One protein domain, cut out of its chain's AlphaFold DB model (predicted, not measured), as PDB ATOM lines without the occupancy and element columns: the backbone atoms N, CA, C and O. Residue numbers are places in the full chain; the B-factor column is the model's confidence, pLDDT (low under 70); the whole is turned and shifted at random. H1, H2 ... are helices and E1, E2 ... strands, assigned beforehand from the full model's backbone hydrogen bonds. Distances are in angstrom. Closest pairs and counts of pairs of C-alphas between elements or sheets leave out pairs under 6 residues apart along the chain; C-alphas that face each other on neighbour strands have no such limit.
ATOM      1  N   GLU A  12      53.963  78.237  25.308       85.25
ATOM      2  CA  GLU A  12      52.853  77.945  24.408       85.25
ATOM      3  C   GLU A  12      51.595  78.682  24.849       85.25
ATOM      4  O   GLU A  12      51.343  78.862  26.044       85.25
ATOM      5  N   THR A  13      50.776  79.096  23.887       83.88
ATOM      6  CA  THR A  13      49.481  79.706  24.179       83.88
ATOM      7  C   THR A  13      48.407  79.236  23.208       83.88
ATOM      8  O   THR A  13      48.679  78.964  22.041       83.88
ATOM      9  N   ASN A  14      47.173  79.129  23.696       83.81
ATOM     10  CA  ASN A  14      46.022  78.833  22.853       83.81
ATOM     11  C   ASN A  14      45.544  80.122  22.181       83.81
ATOM     12  O   ASN A  14      45.538  81.185  22.801       83.81
ATOM     13  N   GLY A  15      45.078  80.016  20.945       83.38
ATOM     14  CA  GLY A  15      44.417  81.111  20.250       83.38
ATOM     15  C   GLY A  15      43.599  80.605  19.072       83.38
ATOM     16  O   GLY A  15      43.273  79.419  18.990       83.38
ATOM     17  N   ALA A  16      43.264  81.512  18.162       79.06
ATOM     18  CA  ALA A  16      42.580  81.164  16.930       79.06
ATOM     19  C   ALA A  16      43.148  81.950  15.746       79.06
ATOM     20  O   ALA A  16      43.486  83.125  15.881       79.06
ATOM     21  N   VAL A  17      43.208  81.305  14.584       77.12
ATOM     22  CA  VAL A  17      43.469  81.943  13.287       77.12
ATOM     23  C   VAL A  17      42.185  81.822  12.480       77.12
ATOM     24  O   VAL A  17      41.724  80.715  12.241       77.12
ATOM     25  N   ASN A  18      41.558  82.939  12.104       77.75
ATOM     26  CA  ASN A  18      40.259  82.956  11.405       77.75
ATOM     27  C   ASN A  18      39.201  82.010  12.012       77.75
ATOM     28  O   ASN A  18      38.506  81.298  11.293       77.75
ATOM     29  N   GLY A  19      39.105  81.962  13.342       76.12
ATOM     30  CA  GLY A  19      38.152  81.097  14.051       76.12
ATOM     31  C   GLY A  19      38.575  79.629  14.193       76.12
ATOM     32  O   GLY A  19      37.926  78.888  14.924       76.12
ATOM     33  N   VAL A  20      39.681  79.205  13.574       79.31
ATOM     34  CA  VAL A  20      40.264  77.873  13.782       79.31
ATOM     35  C   VAL A  20      41.151  77.901  15.013       79.31
ATOM     36  O   VAL A  20      42.126  78.652  15.066       79.31
ATOM     37  N   HIS A  21      40.824  77.073  16.001       82.56
ATOM     38  CA  HIS A  21      41.613  76.946  17.221       82.56
ATOM     39  C   HIS A  21      42.999  76.368  16.933       82.56
ATOM     40  O   HIS A  21      43.129  75.325  16.296       82.56
ATOM     41  N   VAL A  22      44.031  77.029  17.451       83.94
ATOM     42  CA  VAL A  22      45.426  76.604  17.303       83.94
ATOM     43  C   VAL A  22      46.196  76.783  18.606       83.94
ATOM     44  O   VAL A  22      45.841  77.599  19.461       83.94
ATOM     45  N   ARG A  23      47.285  76.023  18.742       85.56
ATOM     46  CA  ARG A  23      48.304  76.238  19.772       85.56
ATOM     47  C   ARG A  23      49.507  76.919  19.140       85.56
ATOM     48  O   ARG A  23      50.074  76.398  18.184       85.56
ATOM     49  N   PHE A  24      49.880  78.073  19.675       85.56
ATOM     50  CA  PHE A  24      51.040  78.837  19.239       85.56
ATOM     51  C   PHE A  24      52.244  78.515  20.107       85.56
ATOM     52  O   PHE A  24      52.162  78.575  21.334       85.56
ATOM     53  N   LEU A  25      53.371  78.262  19.452       87.88
ATOM     54  CA  LEU A  25      54.689  78.308  20.062       87.88
ATOM     55  C   LEU A  25      55.168  79.765  20.083       87.88
ATOM     56  O   LEU A  25      55.105  80.448  19.062       87.88
ATOM     57  N   ILE A  26      55.644  80.248  21.230       87.00
ATOM     58  CA  ILE A  26      56.203  81.599  21.338       87.00
ATOM     59  C   ILE A  26      57.689  81.558  20.981       87.00
ATOM     60  O   ILE A  26      58.496  80.995  21.722       87.00
ATOM     61  N   ASP A  27      58.035  82.205  19.872       84.44
ATOM     62  CA  ASP A  27      59.406  82.381  19.404       84.44
ATOM     63  C   ASP A  27      59.733  83.875  19.308       84.44
ATOM     64  O   ASP A  27      59.276  84.579  18.411       84.44
ATOM     65  N   THR A  28      60.515  84.376  20.265       84.25
ATOM     66  CA  THR A  28      60.917  85.790  20.318       84.25
ATOM     67  C   THR A  28      61.948  86.164  19.255       84.25
ATOM     68  O   THR A  28      62.198  87.348  19.057       84.25
ATOM     69  N   GLY A  29      62.586  85.177  18.614       87.12
ATOM     70  CA  GLY A  29      63.517  85.400  17.510       87.12
ATOM     71  C   GLY A  29      62.823  85.528  16.152       87.12
ATOM     72  O   GLY A  29      63.440  85.985  15.190       87.12
ATOM     73  N   ALA A  30      61.546  85.152  16.058       80.25
ATOM     74  CA  ALA A  30      60.783  85.231  14.824       80.25
ATOM     75  C   ALA A  30      60.269  86.658  14.573       80.25
ATOM     76  O   ALA A  30      59.693  87.304  15.444       80.25
ATOM     77  N   THR A  31      60.445  87.149  13.344       81.50
ATOM     78  CA  THR A  31      59.859  88.430  12.897       81.50
ATOM     79  C   THR A  31      58.457  88.249  12.305       81.50
ATOM     80  O   THR A  31      57.654  89.178  12.314       81.50
ATOM     81  N   ALA A  32      58.149  87.053  11.799       79.44
ATOM     82  CA  ALA A  32      56.865  86.706  11.201       79.44
ATOM     83  C   ALA A  32      56.283  85.450  11.856       79.44
ATOM     84  O   ALA A  32      57.013  84.643  12.432       79.44
ATOM     85  N   VAL A  33      54.967  85.272  11.730       81.19
ATOM     86  CA  VAL A  33      54.294  84.057  12.190       81.19
ATOM     87  C   VAL A  33      54.299  83.010  11.085       81.19
ATOM     88  O   VAL A  33      53.870  83.258   9.957       81.19
ATOM     89  N   SER A  34      54.771  81.822  11.448       81.19
ATOM     90  CA  SER A  34      54.776  80.640  10.595       81.19
ATOM     91  C   SER A  34      53.642  79.713  11.013       81.19
ATOM     92  O   SER A  34      53.504  79.396  12.195       81.19
ATOM     93  N   ILE A  35      52.840  79.261  10.051       79.88
ATOM     94  CA  ILE A  35      51.788  78.266  10.278       79.88
ATOM     95  C   ILE A  35      52.022  77.034   9.408       79.88
ATOM     96  O   ILE A  35      52.661  77.107   8.361       79.88
ATOM     97  N   THR A  36      51.499  75.888   9.836       79.50
ATOM     98  CA  THR A  36      51.536  74.675   9.014       79.50
ATOM     99  C   THR A  36      50.514  74.765   7.881       79.50
ATOM    100  O   THR A  36      49.474  75.417   8.005       79.50
ATOM    101  N   ASN A  37      50.768  74.041   6.788       75.50
ATOM    102  CA  ASN A  37      49.813  73.921   5.681       75.50
ATOM    103  C   ASN A  37      48.455  73.364   6.143       75.50
ATOM    104  O   ASN A  37      47.421  73.732   5.596       75.50
ATOM    105  N   GLU A  38      48.446  72.492   7.153       76.94
ATOM    106  CA  GLU A  38      47.215  71.956   7.741       76.94
ATOM    107  C   GLU A  38      46.342  73.071   8.333       76.94
ATOM    108  O   GLU A  38      45.167  73.180   7.982       76.94
ATOM    109  N   VAL A  39      46.934  73.952   9.150       76.00
ATOM    110  CA  VAL A  39      46.235  75.120   9.703       76.00
ATOM    111  C   VAL A  39      45.799  76.052   8.575       76.00
ATOM    112  O   VAL A  39      44.632  76.426   8.520       76.00
ATOM    113  N   ALA A  40      46.690  76.366   7.630       76.88
ATOM    114  CA  ALA A  40      46.381  77.259   6.512       76.88
ATOM    115  C   ALA A  40      45.164  76.783   5.701       76.88
ATOM    116  O   ALA A  40      44.293  77.590   5.394       76.88
ATOM    117  N   ARG A  41      45.058  75.475   5.424       72.94
ATOM    118  CA  ARG A  41      43.922  74.876   4.700       72.94
ATOM    119  C   ARG A  41      42.633  74.818   5.516       72.94
ATOM    120  O   ARG A  41      41.556  74.888   4.933       72.94
ATOM    121  N   GLY A  42      42.733  74.635   6.833       67.38
ATOM    122  CA  GLY A  42      41.573  74.669   7.731       67.38
ATOM    123  C   GLY A  42      41.009  76.079   7.907       67.38
ATOM    124  O   GLY A  42      39.839  76.252   8.234       67.38
ATOM    125  N   THR A  43      41.839  77.089   7.666       62.81
ATOM    126  CA  THR A  43      41.474  78.500   7.714       62.81
ATOM    127  C   THR A  43      41.117  79.014   6.312       62.81
ATOM    128  O   THR A  43      41.600  78.502   5.309       62.81
ATOM    129  N   THR A  44      40.300  80.060   6.184       65.06
ATOM    130  CA  THR A  44      39.885  80.611   4.868       65.06
ATOM    131  C   THR A  44      41.024  81.299   4.079       65.06
ATOM    132  O   THR A  44      40.763  82.085   3.177       65.06
ATOM    133  N   TRP A  45      42.294  81.049   4.420       61.12
ATOM    134  CA  TRP A  45      43.471  81.672   3.800       61.12
ATOM    135  C   TRP A  45      43.894  80.996   2.486       61.12
ATOM    136  O   TRP A  45      44.673  81.573   1.732       61.12
ATOM    137  N   CYS A  46      43.380  79.804   2.164       53.00
ATOM    138  CA  CYS A  46      43.662  79.146   0.885       53.00
ATOM    139  C   CYS A  46      42.709  79.607  -0.235       53.00
ATOM    140  O   CYS A  46      41.658  79.007  -0.451       53.00
ATOM    141  N   SER A  47      43.135  80.601  -1.020       46.59
ATOM    142  CA  SER A  47      42.846  80.633  -2.460       46.59
ATOM    143  C   SER A  47      44.027  79.965  -3.177       46.59
ATOM    144  O   SER A  47      45.141  80.470  -3.097       46.59
ATOM    145  N   ALA A  48      43.777  78.772  -3.720       42.88
ATOM    146  CA  ALA A  48      44.547  77.871  -4.602       42.88
ATOM    147  C   ALA A  48      46.102  77.844  -4.697       42.88
ATOM    148  O   ALA A  48      46.601  76.770  -5.015       42.88
ATOM    149  N   ASP A  49      46.894  78.878  -4.387       42.56
ATOM    150  CA  ASP A  49      48.303  78.954  -4.844       42.56
ATOM    151  C   ASP A  49      49.372  79.192  -3.748       42.56
ATOM    152  O   ASP A  49      50.564  79.243  -4.039       42.56
ATOM    153  N   ALA A  50      49.006  79.302  -2.466       45.19
ATOM    154  CA  ALA A  50      49.933  79.709  -1.392       45.19
ATOM    155  C   ALA A  50      50.568  78.542  -0.597       45.19
ATOM    156  O   ALA A  50      50.601  78.578   0.636       45.19
ATOM    157  N   LEU A  51      51.046  77.487  -1.269       42.91
ATOM    158  CA  LEU A  51      51.640  76.299  -0.626       42.91
ATOM    159  C   LEU A  51      53.123  76.124  -0.968       42.91
ATOM    160  O   LEU A  51      53.550  75.094  -1.483       42.91
TER     161      LEU A  51
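What this domain is: This is residues 12 to 51 of the 67 residues of an uncharacterized protein of Massilia horti (UniProt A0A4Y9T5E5). A hairpin of two strands, E1 and E2, makes one side of an open, loosely built loop of chain; after E2 a long link, residues 26 to 36, swings out and comes back to a single short helix, H1, whose last residues lie near the turn end of the hairpin. After H1 a tail without a named element, residues 43 to 51, leads on to the end of the printed part. The printed part has 40 residues, with two named strands and one named helix in the order E1, E2, H1; the sheet has the order E1 - E2 and is antiparallel. The class is mixed, helices and strands, with 18 residues in named elements, under half of those printed. The whole is only just loose, close to compact, with a radius of gyration of the C-alphas of 11.0 A, and it is elongated, with spans of 31 by 20 by 12 A.

Where its parts are: Start at the first printed residue and find C-alpha 12 at (52.853, 77.945, 24.408), where strand E1 begins. E1 holds residues 12 to 17, Glu 12 to Val 17, and covers 15.1 A from first to last C-alpha. Pass Asn 18 and Gly 19, and at C-alpha 20, at (40.264, 77.873, 13.782), you reach strand E2. E2 holds residues 20 to 25, Val 20 to Leu 25, and covers 15.7 A from first to last C-alpha. Read on through residues 26 to 36, where residues 33 and 34 are a short strand run that bears no name. Helix H1 holds residues 37 to 42, Asn 37 to Gly 42, and measures 8.5 A from first to last C-alpha; it ends at C-alpha 42, at (41.573, 74.669, 7.731). Residues 43 to 51 then run to the last printed residue, Leu 51.

How they stand to each other: Begin with the sheet, where E1 and E2 are antiparallel neighbours and form a hairpin, with an angle of 147 degrees between their N-to-C directions. Look at the C-alphas that face each other: those of Glu 12 and Leu 25 are 4.7 A apart at one end, and those of Val 17 and Val 20 are 5.2 A apart at the other. Between them, the facing C-alphas of Asn 14 and Arg 23 are 4.6 A apart. Among the backbone pairs within hydrogen-bond range, find N 15 and O 22 at 2.9 A, and N 24 and O 13 at 2.8 A. Now go from E2 to H1: their closest C-alphas are those of Val 20 and Gly 42, 7.0 A apart, and 3 pairs of their C-alphas are within 8 A. Their centres are 11.3 A apart. E1 and H1 are only just apart, with their closest C-alphas at 8.2 A. In H1 every O i to N i+4 pair is within hydrogen-bond range.

The domain as a whole: The two C-alphas farthest apart are those of Thr 28, in the link from E2 to H1, and Ala 48, in the stretch after H1; they are 30.8 A apart. From the first printed C-alpha, of Glu 12, to the last, of Leu 51, the distance is 25.1 A. The printed part has no cut. The link from E1 to E2, with 2 residues, is tight, and the link from E2 to H1, with 11 residues, is long. In the B-factor column the mean pLDDT of the printed part is 74.1. The model's confidence is under 70 at residues 42 to 51, of which residue 42 belongs to H1; the mean is 82 for E1, 84 for E2 and 74 for H1.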